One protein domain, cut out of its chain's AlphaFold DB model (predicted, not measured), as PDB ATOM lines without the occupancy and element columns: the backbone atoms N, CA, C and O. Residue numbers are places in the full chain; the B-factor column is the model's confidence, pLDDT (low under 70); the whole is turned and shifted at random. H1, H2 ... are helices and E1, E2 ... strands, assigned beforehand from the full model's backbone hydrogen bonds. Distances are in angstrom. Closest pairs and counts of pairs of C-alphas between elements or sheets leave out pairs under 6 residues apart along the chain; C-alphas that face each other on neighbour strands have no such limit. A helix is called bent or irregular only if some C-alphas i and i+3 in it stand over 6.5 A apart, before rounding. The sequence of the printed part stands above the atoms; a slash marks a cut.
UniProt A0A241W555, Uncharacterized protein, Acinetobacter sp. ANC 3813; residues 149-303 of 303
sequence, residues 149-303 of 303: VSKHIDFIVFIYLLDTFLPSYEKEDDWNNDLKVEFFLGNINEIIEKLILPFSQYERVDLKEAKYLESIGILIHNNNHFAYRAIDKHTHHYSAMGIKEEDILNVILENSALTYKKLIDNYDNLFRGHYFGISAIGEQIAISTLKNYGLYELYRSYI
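This is residues 149 to 303 of the 303 residues of an uncharacterized protein of Acinetobacter sp. ANC 3813 (UniProt A0A241W555). A small two-stranded sheet, E1 beside E2, lies at one side of a packing of mostly crossed helices, with H3 next to E1 and with H1 running through the middle past E2. The long, kinked H2 folds back along H1, H7 crosses H1, and H4, H5 and H6 make a triangle whose H5 and H6 pack on H2. The printed part has 155 residues, with eight named helices and two antiparallel strands in the order H1 H2 H3 E1 H4 H5 H6 E2 H7 H8; the class is mostly helix. It is compact, with a radius of gyration of the C-alphas of 15.2 A, and rounded, spanning 43 by 37 by 26 A.

Look first for the strands: E1 is residues 219 to 222, 9.5 A long, and E2 is residues 275 to 278, 10.2 A. Find C-alpha 150 at (-20.739, 17.510, -60.997); from there H1 runs 21.2 A to residue 164. H2, residues 178 to 204, is 34.7 A long and irregular, with C-alphas 198 and 201 8.5 A apart and a kink of 83 degrees near residue 198. H3 is residues 207 to 215, H4 230 to 239, and H5 246 to 256. H6, residues 258 to 271, measures 20.2 A, and H7, residues 280 to 292, 18.2 A. H8, residues 296 to 300, ends at C-alpha 300, (-16.667, 22.499, -38.602).

Start at E1 and E2, antiparallel at 141 degrees, where N 220 and O 277 are within hydrogen-bond range at 2.8 A. The closest C-alphas of H3 and E1, Leu 213 and Leu 219, are 5.7 A apart; those of H1 and E2, Tyr 160 and Ile 278, 6.1 A. H1 touches H7, closest at C-alphas 157 and 286, 4.8 A, only just about perpendicular at 72 degrees. H1 and H2 form a helical hairpin, opposite ways at a shallow tilt of 14 degrees; residues 192 to 204 alone of H2 touch H1, closest at C-alphas 155 and 202, 4.3 A. H2 touches H6, closest at C-alphas 189 and 260, 5.4 A, and, with residues 178 to 189 alone, H5, closest at C-alphas 186 and 256, 4.7 A. H4 touches H5, closest at C-alphas 235 and 246, 5.8 A. H7 and H8 only just touch, with 3 pairs of C-alphas within 8 A, and only at the corner. Every O i to N i+4 pair is within hydrogen-bond range in H1 and H3 to H8; in H2, 15 of 23 are.

The two C-alphas farthest apart, Val 149 and Asp 173, are 45.4 A apart. The printed part has no cut, and its one long link is H1 to H2, residues 165 to 177. Look for pLDDT under 70 at residues 166 to 178, 223 to 227 and 302 to 303; the mean of the printed part is 83.7.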
ATOM      1  N   VAL A 149     -19.773  12.846 -62.160       96.06
ATOM      2  CA  VAL A 149     -20.168  14.129 -62.766       96.06
ATOM      3  C   VAL A 149     -20.505  15.146 -61.676       96.06
ATOM      4  O   VAL A 149     -20.769  14.759 -60.543       96.06
ATOM      5  N   SER A 150     -20.548  16.442 -61.998       94.44
ATOM      6  CA  SER A 150     -20.739  17.510 -60.997       94.44
ATOM      7  C   SER A 150     -21.969  17.300 -60.106       94.44
ATOM      8  O   SER A 150     -21.855  17.374 -58.892       94.44
ATOM      9  N   LYS A 151     -23.116  16.904 -60.679       95.81
ATOM     10  CA  LYS A 151     -24.317  16.603 -59.880       95.81
ATOM     11  C   LYS A 151     -24.146  15.431 -58.904       95.81
ATOM     12  O   LYS A 151     -24.852  15.382 -57.908       95.81
ATOM     13  N   HIS A 152     -23.230  14.492 -59.169       97.50
ATOM     14  CA  HIS A 152     -22.898  13.434 -58.209       97.50
ATOM     15  C   HIS A 152     -22.126  14.003 -57.023       97.50
ATOM     16  O   HIS A 152     -22.412  13.614 -55.904       97.50
ATOM     17  N   ILE A 153     -21.199  14.939 -57.247       97.12
ATOM     18  CA  ILE A 153     -20.454  15.604 -56.167       97.12
ATOM     19  C   ILE A 153     -21.403  16.435 -55.298       97.12
ATOM     20  O   ILE A 153     -21.397  16.276 -54.079       97.12
ATOM     21  N   ASP A 154     -22.272  17.235 -55.918       95.50
ATOM     22  CA  ASP A 154     -23.323  17.987 -55.220       95.50
ATOM     23  C   ASP A 154     -24.195  17.057 -54.369       95.50
ATOM     24  O   ASP A 154     -24.482  17.339 -53.207       95.50
ATOM     25  N   PHE A 155     -24.580  15.912 -54.937       95.38
ATOM     26  CA  PHE A 155     -25.376  14.910 -54.244       95.38
ATOM     27  C   PHE A 155     -24.626  14.246 -53.083       95.38
ATOM     28  O   PHE A 155     -25.210  14.034 -52.028       95.38
ATOM     29  N   ILE A 156     -23.331  13.968 -53.230       96.62
ATOM     30  CA  ILE A 156     -22.490  13.434 -52.148       96.62
ATOM     31  C   ILE A 156     -22.416  14.425 -50.987       96.62
ATOM     32  O   ILE A 156     -22.578  14.016 -49.839       96.62
ATOM     33  N   VAL A 157     -22.230  15.719 -51.270       94.88
ATOM     34  CA  VAL A 157     -22.276  16.760 -50.233       94.88
ATOM     35  C   VAL A 157     -23.660  16.800 -49.591       94.88
ATOM     36  O   VAL A 157     -23.756  16.788 -48.372       94.88
ATOM     37  N   PHE A 158     -24.735  16.772 -50.377       92.69
ATOM     38  CA  PHE A 158     -26.104  16.739 -49.859       92.69
ATOM     39  C   PHE A 158     -26.354  15.565 -48.894       92.69
ATOM     40  O   PHE A 158     -26.847  15.793 -47.790       92.69
ATOM     41  N   ILE A 159     -25.964  14.338 -49.261       92.31
ATOM     42  CA  ILE A 159     -26.084  13.165 -48.379       92.31
ATOM     43  C   ILE A 159     -25.212  13.317 -47.135       92.31
ATOM     44  O   ILE A 159     -25.677  13.028 -46.039       92.31
ATOM     45  N   TYR A 160     -23.981  13.807 -47.287       92.44
ATOM     46  CA  TYR A 160     -23.085  14.055 -46.161       92.44
ATOM     47  C   TYR A 160     -23.696  15.021 -45.144       92.44
ATOM     48  O   TYR A 160     -23.709  14.733 -43.953       92.44
ATOM     49  N   LEU A 161     -24.241  16.153 -45.601       89.25
ATOM     50  CA  LEU A 161     -24.876  17.124 -44.711       89.25
ATOM     51  C   LEU A 161     -26.102  16.516 -44.011       89.25
ATOM     52  O   LEU A 161     -26.269  16.723 -42.813       89.25
ATOM     53  N   LEU A 162     -26.919  15.734 -44.727       86.88
ATOM     54  CA  LEU A 162     -28.078  15.035 -44.155       86.88
ATOM     55  C   LEU A 162     -27.682  13.965 -43.125       86.88
ATOM     56  O   LEU A 162     -28.393  13.758 -42.145       86.88
ATOM     57  N   ASP A 163     -26.568  13.266 -43.338       84.19
ATOM     58  CA  ASP A 163     -26.093  12.235 -42.417       84.19
ATOM     59  C   ASP A 163     -25.406  12.813 -41.175       84.19
ATOM     60  O   ASP A 163     -25.531  12.209 -40.106       84.19
ATOM     61  N   THR A 164     -24.708  13.948 -41.306       82.81
ATOM     62  CA  THR A 164     -23.857  14.488 -40.235       82.81
ATOM     63  C   THR A 164     -24.508  15.595 -39.408       82.81
ATOM     64  O   THR A 164     -24.186  15.713 -38.229       82.81
ATOM     65  N   PHE A 165     -25.469  16.363 -39.940       77.56
ATOM     66  CA  PHE A 165     -26.248  17.329 -39.141       77.56
ATOM     67  C   PHE A 165     -27.334  16.651 -38.286       77.56
ATOM     68  O   PHE A 165     -28.483  17.088 -38.203       77.56
ATOM     69  N   LEU A 166     -26.954  15.575 -37.603       69.50
ATOM     70  CA  LEU A 166     -27.740  14.974 -36.540       69.50
ATOM     71  C   LEU A 166     -27.254  15.538 -35.199       69.50
ATOM     72  O   LEU A 166     -26.048  15.672 -35.001       69.50
ATOM     73  N   PRO A 167     -28.154  15.859 -34.260       59.59
ATOM     74  CA  PRO A 167     -27.759  16.363 -32.949       59.59
ATOM     75  C   PRO A 167     -26.776  15.413 -32.252       59.59
ATOM     76  O   PRO A 167     -27.126  14.276 -31.965       59.59
ATOM     77  N   SER A 168     -25.557  15.815 -31.916       52.12
ATOM     78  CA  SER A 168     -24.727  14.962 -31.060       52.12
ATOM     79  C   SER A 168     -25.353  14.914 -29.657       52.12
ATOM     80  O   SER A 168     -25.606  15.937 -29.023       52.12
ATOM     81  N   TYR A 169     -25.678  13.709 -29.179       47.34
ATOM     82  CA  TYR A 169     -26.159  13.509 -27.813       47.34
ATOM     83  C   TYR A 169     -24.969  13.658 -26.863       47.34
ATOM     84  O   TYR A 169     -24.327  12.673 -26.493       47.34
ATOM     85  N   GLU A 170     -24.644  14.887 -26.471       47.84
ATOM     86  CA  GLU A 170     -23.917  15.064 -25.222       47.84
ATOM     87  C   GLU A 170     -24.896  14.771 -24.085       47.84
ATOM     88  O   GLU A 170     -25.984  15.341 -24.015       47.84
ATOM     89  N   LYS A 171     -24.516  13.807 -23.238       43.06
ATOM     90  CA  LYS A 171     -25.200  13.380 -22.008       43.06
ATOM     91  C   LYS A 171     -25.260  14.514 -20.973       43.06
ATOM     92  O   LYS A 171     -24.782  14.361 -19.855       43.06
ATOM     93  N   GLU A 172     -25.810  15.662 -21.327       46.44
ATOM     94  CA  GLU A 172     -26.306  16.599 -20.335       46.44
ATOM     95  C   GLU A 172     -27.776  16.264 -20.097       46.44
ATOM     96  O   GLU A 172     -28.602  16.314 -21.009       46.44
ATOM     97  N   ASP A 173     -28.062  15.859 -18.861       48.16
ATOM     98  CA  ASP A 173     -29.283  15.220 -18.353       48.16
ATOM     99  C   ASP A 173     -30.598  16.033 -18.503       48.16
ATOM    100  O   ASP A 173     -31.561  15.769 -17.786       48.16
ATOM    101  N   ASP A 174     -30.703  17.012 -19.413       53.75
ATOM    102  CA  ASP A 174     -31.882  17.887 -19.492       53.75
ATOM    103  C   ASP A 174     -32.189  18.479 -20.892       53.75
ATOM    104  O   ASP A 174     -32.304  19.700 -21.081       53.75
ATOM    105  N   TRP A 175     -32.350  17.614 -21.904       54.69
ATOM    106  CA  TRP A 175     -32.915  17.966 -23.227       54.69
ATOM    107  C   TRP A 175     -34.457  17.985 -23.254       54.69
ATOM    108  O   TRP A 175     -35.067  17.934 -24.310       54.69
ATOM    109  N   ASN A 176     -35.126  18.115 -22.107       55.44
ATOM    110  CA  ASN A 176     -36.593  18.082 -22.015       55.44
ATOM    111  C   ASN A 176     -37.304  19.383 -22.451       55.44
ATOM    112  O   ASN A 176     -38.390  19.684 -21.959       55.44
ATOM    113  N   ASN A 177     -36.716  20.192 -23.335       64.81
ATOM    114  CA  ASN A 177     -37.341  21.448 -23.744       64.81
ATOM    115  C   ASN A 177     -37.292  21.629 -25.261       64.81
ATOM    116  O   ASN A 177     -36.220  21.883 -25.812       64.81
ATOM    117  N   ASP A 178     -38.463  21.556 -25.900       68.56
ATOM    118  CA  ASP A 178     -38.687  21.817 -27.328       68.56
ATOM    119  C   ASP A 178     -37.984  23.105 -27.792       68.56
ATOM    120  O   ASP A 178     -37.402  23.135 -28.871       68.56
ATOM    121  N   LEU A 179     -37.895  24.128 -26.927       73.38
ATOM    122  CA  LEU A 179     -37.188  25.388 -27.199       73.38
ATOM    123  C   LEU A 179     -35.682  25.221 -27.472       73.38
ATOM    124  O   LEU A 179     -35.110  25.967 -28.265       73.38
ATOM    125  N   LYS A 180     -35.005  24.268 -26.812       74.75
ATOM    126  CA  LYS A 180     -33.576  23.992 -27.066       74.75
ATOM    127  C   LYS A 180     -33.391  23.317 -28.421       74.75
ATOM    128  O   LYS A 180     -32.449  23.647 -29.139       74.75
ATOM    129  N   VAL A 181     -34.299  22.405 -28.773       77.31
ATOM    130  CA  VAL A 181     -34.278  21.729 -30.074       77.31
ATOM    131  C   VAL A 181     -34.616  22.711 -31.193       77.31
ATOM    132  O   VAL A 181     -33.918  22.730 -32.200       77.31
ATOM    133  N   GLU A 182     -35.605  23.584 -30.991       82.31
ATOM    134  CA  GLU A 182     -35.930  24.686 -31.901       82.31
ATOM    135  C   GLU A 182     -34.720  25.589 -32.153       82.31
ATOM    136  O   GLU A 182     -34.388  25.850 -33.309       82.31
ATOM    137  N   PHE A 183     -34.028  26.023 -31.092       81.94
ATOM    138  CA  PHE A 183     -32.830  26.857 -31.204       81.94
ATOM    139  C   PHE A 183     -31.703  26.151 -31.970       81.94
ATOM    140  O   PHE A 183     -31.112  26.728 -32.883       81.94
ATOM    141  N   PHE A 184     -31.427  24.887 -31.640       80.94
ATOM    142  CA  PHE A 184     -30.419  24.080 -32.328       80.94
ATOM    143  C   PHE A 184     -30.749  23.874 -33.814       80.94
ATOM    144  O   PHE A 184     -29.884  24.018 -34.676       80.94
ATOM    145  N   LEU A 185     -32.009  23.583 -34.130       84.19
ATOM    146  CA  LEU A 185     -32.470  23.407 -35.503       84.19
ATOM    147  C   LEU A 185     -32.417  24.712 -36.304       84.19
ATOM    148  O   LEU A 185     -32.004  24.684 -37.462       84.19
ATOM    149  N   GLY A 186     -32.748  25.855 -35.696       86.25
ATOM    150  CA  GLY A 186     -32.597  27.163 -36.341       86.25
ATOM    151  C   GLY A 186     -31.151  27.479 -36.706       86.25
ATOM    152  O   GLY A 186     -30.860  27.945 -37.809       86.25
ATOM    153  N   ASN A 187     -30.237  27.120 -35.818       83.50
ATOM    154  CA  ASN A 187     -28.807  27.228 -36.037       83.50
ATOM    155  C   ASN A 187     -28.305  26.315 -37.178       83.50
ATOM    156  O   ASN A 187     -27.598  26.782 -38.074       83.50
ATOM    157  N   ILE A 188     -28.721  25.040 -37.204       84.25
ATOM    158  CA  ILE A 188     -28.447  24.130 -38.334       84.25
ATOM    159  C   ILE A 188     -28.977  24.725 -39.642       84.25
ATOM    160  O   ILE A 188     -28.285  24.711 -40.660       84.25
ATOM    161  N   ASN A 189     -30.197  25.261 -39.624       88.75
ATOM    162  CA  ASN A 189     -30.838  25.801 -40.812       88.75
ATOM    163  C   ASN A 189     -30.053  26.961 -41.426       88.75
ATOM    164  O   ASN A 189     -29.849  26.978 -42.638       88.75
ATOM    165  N   GLU A 190     -29.567  27.895 -40.603       86.50
ATOM    166  CA  GLU A 190     -28.763  29.028 -41.075       86.50
ATOM    167  C   GLU A 190     -27.484  28.565 -41.794       86.50
ATOM    168  O   GLU A 190     -27.056  29.152 -42.794       86.50
ATOM    169  N   ILE A 191     -26.860  27.494 -41.305       84.81
ATOM    170  CA  ILE A 191     -25.661  26.930 -41.925       84.81
ATOM    171  C   ILE A 191     -26.010  26.203 -43.206       84.81
ATOM    172  O   ILE A 191     -25.354  26.430 -44.219       84.81
ATOM    173  N   ILE A 192     -27.023  25.336 -43.175       86.56
ATOM    174  CA  ILE A 192     -27.435  24.569 -44.348       86.56
ATOM    175  C   ILE A 192     -27.821  25.516 -45.478       86.56
ATOM    176  O   ILE A 192     -27.418  25.272 -46.610       86.56
ATOM    177  N   GLU A 193     -28.492  26.633 -45.194       88.19
ATOM    178  CA  GLU A 193     -28.765  27.674 -46.189       88.19
ATOM    179  C   GLU A 193     -27.493  28.174 -46.872       88.19
ATOM    180  O   GLU A 193     -27.448  28.271 -48.094       88.19
ATOM    181  N   LYS A 194     -26.425  28.427 -46.115       86.25
ATOM    182  CA  LYS A 194     -25.138  28.863 -46.676       86.25
ATOM    183  C   LYS A 194     -24.422  27.733 -47.417       86.25
ATOM    184  O   LYS A 194     -23.826  27.976 -48.465       86.25
ATOM    185  N   LEU A 195     -24.477  26.514 -46.880       85.75
ATOM    186  CA  LEU A 195     -23.776  25.355 -47.422       85.75
ATOM    187  C   LEU A 195     -24.418  24.820 -48.694       85.75
ATOM    188  O   LEU A 195     -23.684  24.374 -49.562       85.75
ATOM    189  N   ILE A 196     -25.746  24.840 -48.819       83.44
ATOM    190  CA  ILE A 196     -26.454  24.140 -49.897       83.44
ATOM    191  C   ILE A 196     -26.617  24.969 -51.169       83.44
ATOM    192  O   ILE A 196     -26.778  24.398 -52.249       83.44
ATOM    193  N   LEU A 197     -26.544  26.302 -51.071       82.75
ATOM    194  CA  LEU A 197     -26.675  27.212 -52.216       82.75
ATOM    195  C   LEU A 197     -25.759  26.841 -53.401       82.75
ATOM    196  O   LEU A 197     -26.247  26.839 -54.535       82.75
ATOM    197  N   PRO A 198     -24.477  26.476 -53.196       85.25
ATOM    198  CA  PRO A 198     -23.597  26.068 -54.289       85.25
ATOM    199  C   PRO A 198     -23.932  24.700 -54.895       85.25
ATOM    200  O   PRO A 198     -23.545  24.453 -56.033       85.25
ATOM    201  N   PHE A 199     -24.654  23.832 -54.177       85.81
ATOM    202  CA  PHE A 199     -24.839  22.418 -54.536       85.81
ATOM    203  C   PHE A 199     -26.224  22.096 -55.104       85.81
ATOM    204  O   PHE A 199     -26.661  20.956 -55.070       85.81
ATOM    205  N   SER A 200     -26.947  23.066 -55.656       83.38
ATOM    206  CA  SER A 200     -28.341  22.880 -56.106       83.38
ATOM    207  C   SER A 200     -28.590  21.793 -57.174       83.38
ATOM    208  O   SER A 200     -29.746  21.496 -57.472       83.38
ATOM    209  N   GLN A 201     -27.564  21.177 -57.781       86.75
ATOM    210  CA  GLN A 201     -27.781  20.157 -58.816       86.75
ATOM    211  C   GLN A 201     -28.114  18.765 -58.264       86.75
ATOM    212  O   GLN A 201     -28.453  17.886 -59.064       86.75
ATOM    213  N   TYR A 202     -28.058  18.551 -56.943       85.12
ATOM    214  CA  TYR A 202     -28.345  17.248 -56.323       85.12
ATOM    215  C   TYR A 202     -29.752  16.720 -56.654       85.12
ATOM    216  O   TYR A 202     -29.932  15.514 -56.798       85.12
ATOM    217  N   GLU A 203     -30.737  17.600 -56.873       86.56
ATOM    218  CA  GLU A 203     -32.124  17.232 -57.217       86.56
ATOM    219  C   GLU A 203     -32.238  16.494 -58.564       86.56
ATOM    220  O   GLU A 203     -33.272  15.914 -58.892       86.56
ATOM    221  N   ARG A 204     -31.172  16.515 -59.374       89.75
ATOM    222  CA  ARG A 204     -31.100  15.866 -60.691       89.75
ATOM    223  C   ARG A 204     -30.535  14.449 -60.644       89.75
ATOM    224  O   ARG A 204     -30.324  13.861 -61.710       89.75
ATOM    225  N   VAL A 205     -30.193  13.946 -59.461       92.88
ATOM    226  CA  VAL A 205     -29.699  12.581 -59.273       92.88
ATOM    227  C   VAL A 205     -30.887  11.652 -59.074       92.88
ATOM    228  O   VAL A 205     -31.695  11.850 -58.172       92.88
ATOM    229  N   ASP A 206     -30.999  10.638 -59.932       92.19
ATOM    230  CA  ASP A 206     -32.041   9.617 -59.818       92.19
ATOM    231  C   ASP A 206     -31.561   8.362 -59.059       92.19
ATOM    232  O   ASP A 206     -30.389   8.209 -58.701       92.19
ATOM    233  N   LEU A 207     -32.475   7.415 -58.826       91.06
ATOM    234  CA  LEU A 207     -32.165   6.156 -58.139       91.06
ATOM    235  C   LEU A 207     -31.102   5.307 -58.859       91.06
ATOM    236  O   LEU A 207     -30.365   4.574 -58.198       91.06
ATOM    237  N   LYS A 208     -31.009   5.354 -60.195       93.44
ATOM    238  CA  LYS A 208     -29.990   4.583 -60.930       93.44
ATOM    239  C   LYS A 208     -28.610   5.161 -60.673       93.44
ATOM    240  O   LYS A 208     -27.658   4.407 -60.501       93.44
ATOM    241  N   GLU A 209     -28.515   6.480 -60.629       95.50
ATOM    242  CA  GLU A 209     -27.279   7.177 -60.304       95.50
ATOM    243  C   GLU A 209     -26.877   6.968 -58.844       95.50
ATOM    244  O   GLU A 209     -25.718   6.663 -58.590       95.50
ATOM    245  N   ALA A 210     -27.818   7.009 -57.897       94.00
ATOM    246  CA  ALA A 210     -27.529   6.668 -56.503       94.00
ATOM    247  C   ALA A 210     -27.013   5.223 -56.349       94.00
ATOM    248  O   ALA A 210     -26.007   4.992 -55.682       94.00
ATOM    249  N   LYS A 211     -27.620   4.252 -57.047       94.06
ATOM    250  CA  LYS A 211     -27.131   2.860 -57.085       94.06
ATOM    251  C   LYS A 211     -25.774   2.716 -57.772       94.06
ATOM    252  O   LYS A 211     -24.980   1.854 -57.406       94.06
ATOM    253  N   TYR A 212     -25.483   3.549 -58.769       97.00
ATOM    254  CA  TYR A 212     -24.144   3.616 -59.345       97.00
ATOM    255  C   TYR A 212     -23.125   4.101 -58.305       97.00
ATOM    256  O   TYR A 212     -22.090   3.455 -58.143       97.00
ATOM    257  N   LEU A 213     -23.435   5.162 -57.554       97.50
ATOM    258  CA  LEU A 213     -22.576   5.672 -56.476       97.50
ATOM    259  C   LEU A 213     -22.375   4.641 -55.353       97.50
ATOM    260  O   LEU A 213     -21.268   4.502 -54.836       97.50
ATOM    261  N   GLU A 214     -23.407   3.868 -55.022       95.50
ATOM    262  CA  GLU A 214     -23.299   2.704 -54.136       95.50
ATOM    263  C   GLU A 214     -22.334   1.649 -54.705       95.50
ATOM    264  O   GLU A 214     -21.429   1.191 -54.011       95.50
ATOM    265  N   SER A 215     -22.462   1.304 -55.993       96.38
ATOM    266  CA  SER A 215     -21.639   0.262 -56.631       96.38
ATOM    267  C   SER A 215     -20.140   0.580 -56.670       96.38
ATOM    268  O   SER A 215     -19.319  -0.333 -56.743       96.38
ATOM    269  N   ILE A 216     -19.783   1.866 -56.607       96.62
ATOM    270  CA  ILE A 216     -18.394   2.341 -56.540       96.62
ATOM    271  C   ILE A 216     -17.966   2.708 -55.112       96.62
ATOM    272  O   ILE A 216     -16.901   3.288 -54.928       96.62
ATOM    273  N   GLY A 217     -18.774   2.363 -54.104       95.81
ATOM    274  CA  GLY A 217     -18.422   2.468 -52.689       95.81
ATOM    275  C   GLY A 217     -18.514   3.871 -52.090       95.81
ATOM    276  O   GLY A 217     -17.939   4.103 -51.031       95.81
ATOM    277  N   ILE A 218     -19.209   4.813 -52.733       97.50
ATOM    278  CA  ILE A 218     -19.429   6.172 -52.199       97.50
ATOM    279  C   ILE A 218     -20.617   6.206 -51.242       97.50
ATOM    280  O   ILE A 218     -20.559   6.857 -50.199       97.50
ATOM    281  N   LEU A 219     -21.698   5.524 -51.614       95.50
ATOM    282  CA  LEU A 219     -22.914   5.436 -50.815       95.50
ATOM    283  C   LEU A 219     -23.069   4.038 -50.232       95.50
ATOM    284  O   LEU A 219     -22.554   3.060 -50.771       95.50
ATOM    285  N   ILE A 220     -23.820   3.956 -49.143       91.94
ATOM    286  CA  ILE A 220     -24.170   2.708 -48.476       91.94
ATOM    287  C   ILE A 220     -25.689   2.614 -48.467       91.94
ATOM    288  O   ILE A 220     -26.360   3.414 -47.815       91.94
ATOM    289  N   HIS A 221     -26.248   1.637 -49.182       87.56
ATOM    290  CA  HIS A 221     -27.681   1.373 -49.113       87.56
ATOM    291  C   HIS A 221     -28.022   0.671 -47.797       87.56
ATOM    292  O   HIS A 221     -27.505  -0.403 -47.481       87.56
ATOM    293  N   ASN A 222     -28.895   1.290 -47.008       77.75
ATOM    294  CA  ASN A 222     -29.395   0.725 -45.771       77.75
ATOM    295  C   ASN A 222     -30.681  -0.060 -46.053       77.75
ATOM    296  O   ASN A 222     -31.727   0.505 -46.363       77.75
ATOM    297  N   ASN A 223     -30.599  -1.383 -45.912       66.81
ATOM    298  CA  ASN A 223     -31.725  -2.305 -46.085       66.81
ATOM    299  C   ASN A 223     -32.573  -2.482 -44.809       66.81
ATOM    300  O   ASN A 223     -33.339  -3.446 -44.689       66.81
ATOM    301  N   ASN A 224     -32.429  -1.598 -43.818       65.44
ATOM    302  CA  ASN A 224     -33.238  -1.674 -42.613       65.44
ATOM    303  C   ASN A 224     -34.710  -1.378 -42.940       65.44
ATOM    304  O   ASN A 224     -35.045  -0.313 -43.452       65.44
ATOM    305  N   HIS A 225     -35.596  -2.310 -42.583       54.00
ATOM    306  CA  HIS A 225     -37.032  -2.244 -42.871       54.00
ATOM    307  C   HIS A 225     -37.764  -1.105 -42.128       54.00
ATOM    308  O   HIS A 225     -38.972  -0.956 -42.288       54.00
ATOM    309  N   PHE A 226     -37.054  -0.320 -41.314       54.72
ATOM    310  CA  PHE A 226     -37.577   0.811 -40.543       54.72
ATOM    311  C   PHE A 226     -36.938   2.161 -40.915       54.72
ATOM    312  O   PHE A 226     -37.244   3.162 -40.281       54.72
ATOM    313  N   ALA A 227     -36.047   2.203 -41.911       59.47
ATOM    314  CA  ALA A 227     -35.357   3.420 -42.341       59.47
ATOM    315  C   ALA A 227     -35.600   3.650 -43.836       59.47
ATOM    316  O   ALA A 227     -34.688   3.531 -44.645       59.47
ATOM    317  N   TYR A 228     -36.853   3.908 -44.217       70.44
ATOM    318  CA  TYR A 228     -37.214   4.176 -45.616       70.44
ATOM    319  C   TYR A 228     -37.204   5.663 -45.962       70.44
ATOM    320  O   TYR A 228     -37.210   6.003 -47.148       70.44
ATOM    321  N   ARG A 229     -37.196   6.520 -44.938       83.12
ATOM    322  CA  ARG A 229     -37.145   7.972 -45.045       83.12
ATOM    323  C   ARG A 229     -36.056   8.543 -44.141       83.12
ATOM    324  O   ARG A 229     -35.807   8.034 -43.048       83.12
ATOM    325  N   ALA A 230     -35.439   9.631 -44.572       83.88
ATOM    326  CA  ALA A 230     -34.594  10.465 -43.742       83.88
ATOM    327  C   ALA A 230     -35.354  10.978 -42.517       83.88
ATOM    328  O   ALA A 230     -34.793  10.913 -41.422       83.88
ATOM    329  N   ILE A 231     -36.622  11.391 -42.646       85.31
ATOM    330  CA  ILE A 231     -37.386  11.870 -41.485       85.31
ATOM    331  C   ILE A 231     -37.548  10.795 -40.396       85.31
ATOM    332  O   ILE A 231     -37.521  11.128 -39.214       85.31
ATOM    333  N   ASP A 232     -37.609   9.506 -40.755       82.31
ATOM    334  CA  ASP A 232     -37.695   8.407 -39.779       82.31
ATOM    335  C   ASP A 232     -36.405   8.311 -38.950       82.31
ATOM    336  O   ASP A 232     -36.444   8.203 -37.722       82.31
ATOM    337  N   LYS A 233     -35.241   8.412 -39.616       81.00
ATOM    338  CA  LYS A 233     -33.925   8.436 -38.957       81.00
ATOM    339  C   LYS A 233     -33.808   9.635 -38.017       81.00
ATOM    340  O   LYS A 233     -33.359   9.477 -36.884       81.00
ATOM    341  N   HIS A 234     -34.239  10.810 -38.470       81.81
ATOM    342  CA  HIS A 234     -34.206  12.027 -37.664       81.81
ATOM    343  C   HIS A 234     -35.146  11.901 -36.466       81.81
ATOM    344  O   HIS A 234     -34.713  12.108 -35.340       81.81
ATOM    345  N   THR A 235     -36.388  11.462 -36.668       80.44
ATOM    346  CA  THR A 235     -37.359  11.242 -35.585       80.44
ATOM    347  C   THR A 235     -36.817  10.270 -34.542       80.44
ATOM    348  O   THR A 235     -36.899  10.544 -33.349       80.44
ATOM    349  N   HIS A 236     -36.189   9.166 -34.962       80.12
ATOM    350  CA  HIS A 236     -35.540   8.246 -34.027       80.12
ATOM    351  C   HIS A 236     -34.449   8.946 -33.206       80.12
ATOM    352  O   HIS A 236     -34.391   8.784 -31.987       80.12
ATOM    353  N   HIS A 237     -33.627   9.766 -33.854       78.38
ATOM    354  CA  HIS A 237     -32.549  10.502 -33.203       78.38
ATOM    355  C   HIS A 237     -33.065  11.556 -32.210       78.38
ATOM    356  O   HIS A 237     -32.632  11.595 -31.061       78.38
ATOM    357  N   TYR A 238     -34.061  12.349 -32.607       78.19
ATOM    358  CA  TYR A 238     -34.708  13.350 -31.752       78.19
ATOM    359  C   TYR A 238     -35.595  12.732 -30.662       78.19
ATOM    360  O   TYR A 238     -35.818  13.361 -29.626       78.19
ATOM    361  N   SER A 239     -36.029  11.476 -30.809       78.00
ATOM    362  CA  SER A 239     -36.750  10.765 -29.745       78.00
ATOM    363  C   SER A 239     -35.892  10.544 -28.501       78.00
ATOM    364  O   SER A 239     -36.405  10.616 -27.380       78.00
ATOM    365  N   ALA A 240     -34.574  10.377 -28.677       73.50
ATOM    366  CA  ALA A 240     -33.614  10.349 -27.575       73.50
ATOM    367  C   ALA A 240     -33.497  11.709 -26.859       73.50
ATOM    368  O   ALA A 240     -33.025  11.772 -25.727       73.50
ATOM    369  N   MET A 241     -33.970  12.782 -27.498       71.12
ATOM    370  CA  MET A 241     -33.994  14.155 -26.992       71.12
ATOM    371  C   MET A 241     -35.387  14.588 -26.514       71.12
ATOM    372  O   MET A 241     -35.609  15.764 -26.268       71.12
ATOM    373  N   GLY A 242     -36.340  13.658 -26.394       72.69
ATOM    374  CA  GLY A 242     -37.684  13.940 -25.880       72.69
ATOM    375  C   GLY A 242     -38.753  14.198 -26.946       72.69
ATOM    376  O   GLY A 242     -39.936  14.092 -26.621       72.69
ATOM    377  N   ILE A 243     -38.385  14.407 -28.216       76.88
ATOM    378  CA  ILE A 243     -39.347  14.576 -29.318       76.88
ATOM    379  C   ILE A 243     -39.736  13.203 -29.859       76.88
ATOM    380  O   ILE A 243     -39.093  12.638 -30.741       76.88
ATOM    381  N   LYS A 244     -40.786  12.627 -29.279       73.69
ATOM    382  CA  LYS A 244     -41.196  11.241 -29.555       73.69
ATOM    383  C   LYS A 244     -42.134  11.090 -30.751       73.69
ATOM    384  O   LYS A 244     -42.326   9.968 -31.211       73.69
ATOM    385  N   GLU A 245     -42.723  12.183 -31.221       80.62
ATOM    386  CA  GLU A 245     -43.721  12.178 -32.290       80.62
ATOM    387  C   GLU A 245     -43.186  12.918 -33.522       80.62
ATOM    388  O   GLU A 245     -42.701  14.044 -33.417       80.62
ATOM    389  N   GLU A 246     -43.301  12.287 -34.696       82.75
ATOM    390  CA  GLU A 246     -42.902  12.873 -35.986       82.75
ATOM    391  C   GLU A 246     -43.640  14.192 -36.257       82.75
ATOM    392  O   GLU A 246     -43.029  15.145 -36.731       82.75
ATOM    393  N   ASP A 247     -44.926  14.281 -35.905       85.19
ATOM    394  CA  ASP A 247     -45.728  15.498 -36.085       85.19
ATOM    395  C   ASP A 247     -45.142  16.688 -35.312       85.19
ATOM    396  O   ASP A 247     -45.097  17.803 -35.829       85.19
ATOM    397  N   ILE A 248     -44.625  16.449 -34.103       82.12
ATOM    398  CA  ILE A 248     -43.972  17.482 -33.290       82.12
ATOM    399  C   ILE A 248     -42.655  17.909 -33.947       82.12
ATOM    400  O   ILE A 248     -42.404  19.105 -34.094       82.12
ATOM    401  N   LEU A 249     -41.837  16.951 -34.397       84.19
ATOM    402  CA  LEU A 249     -40.593  17.257 -35.106       84.19
ATOM    403  C   LEU A 249     -40.860  18.057 -36.388       84.19
ATOM    404  O   LEU A 249     -40.154  19.024 -36.660       84.19
ATOM    405  N   ASN A 250     -41.891  17.691 -37.149       88.12
ATOM    406  CA  ASN A 250     -42.294  18.403 -38.357       88.12
ATOM    407  C   ASN A 250     -42.697  19.846 -38.054       88.12
ATOM    408  O   ASN A 250     -42.216  20.750 -38.731       88.12
ATOM    409  N   VAL A 251     -43.510  20.080 -37.019       87.69
ATOM    410  CA  VAL A 251     -43.891  21.439 -36.602       87.69
ATOM    411  C   VAL A 251     -42.660  22.264 -36.219       87.69
ATOM    412  O   VAL A 251     -42.534  23.412 -36.642       87.69
ATOM    413  N   ILE A 252     -41.727  21.683 -35.462       85.50
ATOM    414  CA  ILE A 252     -40.482  22.366 -35.093       85.50
ATOM    415  C   ILE A 252     -39.658  22.694 -36.344       85.50
ATOM    416  O   ILE A 252     -39.267  23.842 -36.532       85.50
ATOM    417  N   LEU A 253     -39.441  21.722 -37.233       89.75
ATOM    418  CA  LEU A 253     -38.696  21.911 -38.479       89.75
ATOM    419  C   LEU A 253     -39.331  22.977 -39.385       89.75
ATOM    420  O   LEU A 253     -38.613  23.765 -39.992       89.75
ATOM    421  N   GLU A 254     -40.660  23.039 -39.471       92.19
ATOM    422  CA  GLU A 254     -41.368  24.066 -40.248       92.19
ATOM    423  C   GLU A 254     -41.169  25.470 -39.678       92.19
ATOM    424  O   GLU A 254     -41.026  26.427 -40.442       92.19
ATOM    425  N   ASN A 255     -41.128  25.589 -38.351       89.88
ATOM    426  CA  ASN A 255     -41.032  26.872 -37.667       89.88
ATOM    427  C   ASN A 255     -39.594  27.382 -37.541       89.88
ATOM    428  O   ASN A 255     -39.360  28.582 -37.686       89.88
ATOM    429  N   SER A 256     -38.636  26.499 -37.252       88.12
ATOM    430  CA  SER A 256     -37.259  26.888 -36.948       88.12
ATOM    431  C   SER A 256     -36.266  26.538 -38.051       88.12
ATOM    432  O   SER A 256     -35.250  27.217 -38.162       88.12
ATOM    433  N   ALA A 257     -36.542  25.545 -38.904       90.12
ATOM    434  CA  ALA A 257     -35.543  24.989 -39.815       90.12
ATOM    435  C   ALA A 257     -36.070  24.626 -41.211       90.12
ATOM    436  O   ALA A 257     -35.854  23.524 -41.718       90.12
ATOM    437  N   LEU A 258     -36.751  25.574 -41.859       91.62
ATOM    438  CA  LEU A 258     -37.463  25.344 -43.118       91.62
ATOM    439  C   LEU A 258     -36.575  24.826 -44.264       91.62
ATOM    440  O   LEU A 258     -37.008  23.985 -45.051       91.62
ATOM    441  N   THR A 259     -35.350  25.329 -44.404       90.12
ATOM    442  CA  THR A 259     -34.415  24.878 -45.446       90.12
ATOM    443  C   THR A 259     -33.882  23.484 -45.136       90.12
ATOM    444  O   THR A 259     -33.796  22.656 -46.043       90.12
ATOM    445  N   TYR A 260     -33.609  23.183 -43.866       88.75
ATOM    446  CA  TYR A 260     -33.246  21.825 -43.471       88.75
ATOM    447  C   TYR A 260     -34.397  20.838 -43.691       88.75
ATOM    448  O   TYR A 260     -34.194  19.765 -44.255       88.75
ATOM    449  N   LYS A 261     -35.632  21.235 -43.365       90.75
ATOM    450  CA  LYS A 261     -36.829  20.446 -43.667       90.75
ATOM    451  C   LYS A 261     -36.943  20.139 -45.157       90.75
ATOM    452  O   LYS A 261     -37.143  18.991 -45.529       90.75
ATOM    453  N   LYS A 262     -36.762  21.146 -46.021       89.38
ATOM    454  CA  LYS A 262     -36.767  20.951 -47.481       89.38
ATOM    455  C   LYS A 262     -35.702  19.957 -47.933       89.38
ATOM    456  O   LYS A 262     -35.959  19.190 -48.851       89.38
ATOM    457  N   LEU A 263     -34.529  19.959 -47.299       88.69
ATOM    458  CA  LEU A 263     -33.456  19.003 -47.573       88.69
ATOM    459  C   LEU A 263     -33.926  17.565 -47.283       88.69
ATOM    460  O   LEU A 263     -33.812  16.699 -48.153       88.69
ATOM    461  N   ILE A 264     -34.521  17.340 -46.107       89.56
ATOM    462  CA  ILE A 264     -35.096  16.048 -45.695       89.56
ATOM    463  C   ILE A 264     -36.233  15.628 -46.642       89.56
ATOM    464  O   ILE A 264     -36.206  14.529 -47.195       89.56
ATOM    465  N   ASP A 265     -37.190  16.521 -46.902       90.25
ATOM    466  CA  ASP A 265     -38.331  16.265 -47.788       90.25
ATOM    467  C   ASP A 265     -37.872  15.936 -49.220       90.25
ATOM    468  O   ASP A 265     -38.433  15.060 -49.884       90.25
ATOM    469  N   ASN A 266     -36.845  16.629 -49.721       89.12
ATOM    470  CA  ASN A 266     -36.264  16.370 -51.037       89.12
ATOM    471  C   ASN A 266     -35.659  14.964 -51.103       89.12
ATOM    472  O   ASN A 266     -35.915  14.238 -52.065       89.12
ATOM    473  N   TYR A 267     -34.908  14.554 -50.077       89.69
ATOM    474  CA  TYR A 267     -34.363  13.200 -49.995       89.69
ATOM    475  C   TYR A 267     -35.472  12.139 -50.033       89.69
ATOM    476  O   TYR A 267     -35.439  11.224 -50.862       89.69
ATOM    477  N   ASP A 268     -36.489  12.299 -49.183       89.31
ATOM    478  CA  ASP A 268     -37.600  11.351 -49.054       89.31
ATOM    479  C   ASP A 268     -38.406  11.227 -50.346       89.31
ATOM    480  O   ASP A 268     -38.877  10.144 -50.710       89.31
ATOM    481  N   ASN A 269     -38.529  12.327 -51.089       88.25
ATOM    482  CA  ASN A 269     -39.163  12.326 -52.396       88.25
ATOM    483  C   ASN A 269     -38.329  11.620 -53.469       88.25
ATOM    484  O   ASN A 269     -38.910  10.903 -54.289       88.25
ATOM    485  N   LEU A 270     -37.006  11.796 -53.470       85.50
ATOM    486  CA  LEU A 270     -36.111  11.194 -54.461       85.50
ATOM    487  C   LEU A 270     -36.019   9.671 -54.317       85.50
ATOM    488  O   LEU A 270     -36.010   8.959 -55.324       85.50
ATOM    489  N   PHE A 271     -35.974   9.162 -53.083       83.56
ATOM    490  CA  PHE A 271     -35.608   7.767 -52.832       83.56
ATOM    491  C   PHE A 271     -36.669   6.935 -52.126       83.56
ATOM    492  O   PHE A 271     -36.323   5.867 -51.650       83.56
ATOM    493  N   ARG A 272     -37.942   7.356 -52.098       80.19
ATOM    494  CA  ARG A 272     -39.093   6.623 -51.513       80.19
ATOM    495  C   ARG A 272     -38.857   5.110 -51.354       80.19
ATOM    496  O   ARG A 272     -38.933   4.365 -52.331       80.19
ATOM    497  N   GLY A 273     -38.593   4.655 -50.126       75.94
ATOM    498  CA  GLY A 273     -38.336   3.235 -49.846       75.94
ATOM    499  C   GLY A 273     -36.868   2.795 -49.940       75.94
ATOM    500  O   GLY A 273     -36.584   1.601 -49.859       75.94
ATOM    501  N   HIS A 274     -35.929   3.724 -50.089       83.06
ATOM    502  CA  HIS A 274     -34.493   3.489 -50.143       83.06
ATOM    503  C   HIS A 274     -33.770   4.556 -49.325       83.06
ATOM    504  O   HIS A 274     -33.820   5.736 -49.656       83.06
ATOM    505  N   TYR A 275     -33.041   4.128 -48.297       86.62
ATOM    506  CA  TYR A 275     -32.127   5.009 -47.586       86.62
ATOM    507  C   TYR A 275     -30.688   4.725 -48.014       86.62
ATOM    508  O   TYR A 275     -30.193   3.608 -47.880       86.62
ATOM    509  N   PHE A 276     -30.017   5.741 -48.534       89.38
ATOM    510  CA  PHE A 276     -28.578   5.804 -48.735       89.38
ATOM    511  C   PHE A 276     -27.937   6.641 -47.631       89.38
ATOM    512  O   PHE A 276     -28.319   7.797 -47.444       89.38
ATOM    513  N   GLY A 277     -26.964   6.056 -46.939       89.06
ATOM    514  CA  GLY A 277     -25.992   6.797 -46.144       89.06
ATOM    515  C   GLY A 277     -24.685   6.998 -46.908       89.06
ATOM    516  O   GLY A 277     -24.505   6.468 -48.012       89.06
ATOM    517  N   ILE A 278     -23.758   7.737 -46.314       93.19
ATOM    518  CA  ILE A 278     -22.440   8.009 -46.883       93.19
ATOM    519  C   ILE A 278     -21.368   7.039 -46.371       93.19
ATOM    520  O   ILE A 278     -21.375   6.628 -45.211       93.19
ATOM    521  N   SER A 279     -20.442   6.640 -47.243       95.81
ATOM    522  CA  SER A 279     -19.244   5.890 -46.846       95.81
ATOM    523  C   SER A 279     -18.107   6.829 -46.435       95.81
ATOM    524  O   SER A 279     -18.136   8.015 -46.751       95.81
ATOM    525  N   ALA A 280     -17.040   6.288 -45.840       96.06
ATOM    526  CA  ALA A 280     -15.834   7.065 -45.532       96.06
ATOM    527  C   ALA A 280     -15.199   7.717 -46.783       96.06
ATOM    528  O   ALA A 280     -14.650   8.815 -46.714       96.06
ATOM    529  N   ILE A 281     -15.305   7.071 -47.952       97.69
ATOM    530  CA  ILE A 281     -14.831   7.639 -49.225       97.69
ATOM    531  C   ILE A 281     -15.724   8.809 -49.644       97.69
ATOM    532  O   ILE A 281     -15.214   9.863 -50.031       97.69
ATOM    533  N   GLY A 282     -17.047   8.635 -49.560       97.50
ATOM    534  CA  GLY A 282     -18.005   9.701 -49.848       97.50
ATOM    535  C   GLY A 282     -17.815  10.905 -48.924       97.50
ATOM    536  O   GLY A 282     -17.769  12.037 -49.400       97.50
ATOM    537  N   GLU A 283     -17.617  10.663 -47.630       96.12
ATOM    538  CA  GLU A 283     -17.333  11.687 -46.623       96.12
ATOM    539  C   GLU A 283     -16.056  12.461 -46.960       96.12
ATOM    540  O   GLU A 283     -16.074  13.690 -47.021       96.12
ATOM    541  N   GLN A 284     -14.960  11.771 -47.287       97.12
ATOM    542  CA  GLN A 284     -13.715  12.438 -47.667       97.12
ATOM    543  C   GLN A 284     -13.870  13.286 -48.941       97.12
ATOM    544  O   GLN A 284     -13.276  14.365 -49.043       97.12
ATOM    545  N   ILE A 285     -14.676  12.837 -49.908       98.00
ATOM    546  CA  ILE A 285     -15.022  13.618 -51.105       98.00
ATOM    547  C   ILE A 285     -15.846  14.855 -50.722       98.00
ATOM    548  O   ILE A 285     -15.531  15.956 -51.185       98.00
ATOM    549  N   ALA A 286     -16.854  14.710 -49.860       96.62
ATOM    550  CA  ALA A 286     -17.688  15.817 -49.398       96.62
ATOM    551  C   ALA A 286     -16.858  16.870 -48.649       96.62
ATOM    552  O   ALA A 286     -16.907  18.051 -48.989       96.62
ATOM    553  N   ILE A 287     -16.020  16.444 -47.700       95.00
ATOM    554  CA  ILE A 287     -15.118  17.313 -46.935       95.00
ATOM    555  C   ILE A 287     -14.168  18.071 -47.863       95.00
ATOM    556  O   ILE A 287     -14.035  19.292 -47.758       95.00
ATOM    557  N   SER A 288     -13.511  17.373 -48.793       95.75
ATOM    558  CA  SER A 288     -12.603  18.008 -49.753       95.75
ATOM    559  C   SER A 288     -13.337  18.997 -50.663       95.75
ATOM    560  O   SER A 288     -12.793  20.057 -50.978       95.75
ATOM    561  N   THR A 289     -14.589  18.704 -51.021       95.62
ATOM    562  CA  THR A 289     -15.454  19.615 -51.781       95.62
ATOM    563  C   THR A 289     -15.785  20.864 -50.964       95.62
ATOM    564  O   THR A 289     -15.552  21.975 -51.431       95.62
ATOM    565  N   LEU A 290     -16.222  20.722 -49.710       93.94
ATOM    566  CA  LEU A 290     -16.485  21.857 -48.817       93.94
ATOM    567  C   LEU A 290     -15.239  22.733 -48.621       93.94
ATOM    568  O   LEU A 290     -15.337  23.960 -48.652       93.94
ATOM    569  N   LYS A 291     -14.052  22.127 -48.482       92.00
ATOM    570  CA  LYS A 291     -12.774  22.860 -48.427       92.00
ATOM    571  C   LYS A 291     -12.497  23.623 -49.720       92.00
ATOM    572  O   LYS A 291     -11.950  24.722 -49.661       92.00
ATOM    573  N   ASN A 292     -12.864  23.072 -50.876       89.44
ATOM    574  CA  ASN A 292     -12.687  23.744 -52.163       89.44
ATOM    575  C   ASN A 292     -13.533  25.020 -52.278       89.44
ATOM    576  O   ASN A 292     -13.052  26.033 -52.769       89.44
ATOM    577  N   TYR A 293     -14.755  24.992 -51.745       88.88
ATOM    578  CA  TYR A 293     -15.647  26.154 -51.708       88.88
ATOM    579  C   TYR A 293     -15.377  27.106 -50.527       88.88
ATOM    580  O   TYR A 293     -16.082  28.100 -50.375       88.88
ATOM    581  N   GLY A 294     -14.380  26.826 -49.677       88.50
ATOM    582  CA  GLY A 294     -14.106  27.624 -48.474       88.50
ATOM    583  C   GLY A 294     -15.190  27.505 -47.393       88.50
ATOM    584  O   GLY A 294     -15.302  28.368 -46.530       88.50
ATOM    585  N   LEU A 295     -15.992  26.442 -47.442       89.56
ATOM    586  CA  LEU A 295     -17.152  26.219 -46.575       89.56
ATOM    587  C   LEU A 295     -16.874  25.257 -45.415       89.56
ATOM    588  O   LEU A 295     -17.699  25.116 -44.517       89.56
ATOM    589  N   TYR A 296     -15.714  24.599 -45.410       88.62
ATOM    590  CA  TYR A 296     -15.391  23.592 -44.399       88.62
ATOM    591  C   TYR A 296     -15.278  24.158 -42.977       88.62
ATOM    592  O   TYR A 296     -15.740  23.517 -42.043       88.62
ATOM    593  N   GLU A 297     -14.727  25.360 -42.791       86.44
ATOM    594  CA  GLU A 297     -14.633  25.963 -41.449       86.44
ATOM    595  C   GLU A 297     -16.006  26.375 -40.902       86.44
ATOM    596  O   GLU A 297     -16.258  26.250 -39.707       86.44
ATOM    597  N   LEU A 298     -16.923  26.804 -41.780       84.12
ATOM    598  CA  LEU A 298     -18.318  27.051 -41.410       84.12
ATOM    599  C   LEU A 298     -19.024  25.752 -41.003       84.12
ATOM    600  O   LEU A 298     -19.814  25.754 -40.071       84.12
ATOM    601  N   TYR A 299     -18.742  24.656 -41.703       83.50
ATOM    602  CA  TYR A 299     -19.249  23.332 -41.354       83.50
ATOM    603  C   TYR A 299     -18.689  22.843 -40.005       83.50
ATOM    604  O   TYR A 299     -19.439  22.400 -39.141       83.50
ATOM    605  N   ARG A 300     -17.374  22.973 -39.798       81.56
ATOM    606  CA  ARG A 300     -16.667  22.499 -38.602       81.56
ATOM    607  C   ARG A 300     -17.047  23.248 -37.326       81.56
ATOM    608  O   ARG A 300     -16.928  22.686 -36.250       81.56
ATOM    609  N   SER A 301     -17.493  24.501 -37.401       75.50
ATOM    610  CA  SER A 301     -17.869  25.257 -36.197       75.50
ATOM    611  C   SER A 301     -19.098  24.701 -35.462       75.50
ATOM    612  O   SER A 301     -19.446  25.224 -34.405       75.50
ATOM    613  N   TYR A 302     -19.740  23.663 -36.006       69.19
ATOM    614  CA  TYR A 302     -21.004  23.111 -35.527       69.19
ATOM    615  C   TYR A 302     -20.993  21.634 -35.142       69.19
ATOM    616  O   TYR A 302     -22.015  21.137 -34.667       69.19
ATOM    617  N   ILE A 303     -19.874  20.944 -35.356       64.56
ATOM    618  CA  ILE A 303     -19.699  19.511 -35.086       64.56
ATOM    619  C   ILE A 303     -18.475  19.346 -34.201       64.56
ATOM    620  O   ILE A 303     -18.575  18.582 -33.219       64.56
TER     621      ILE A 303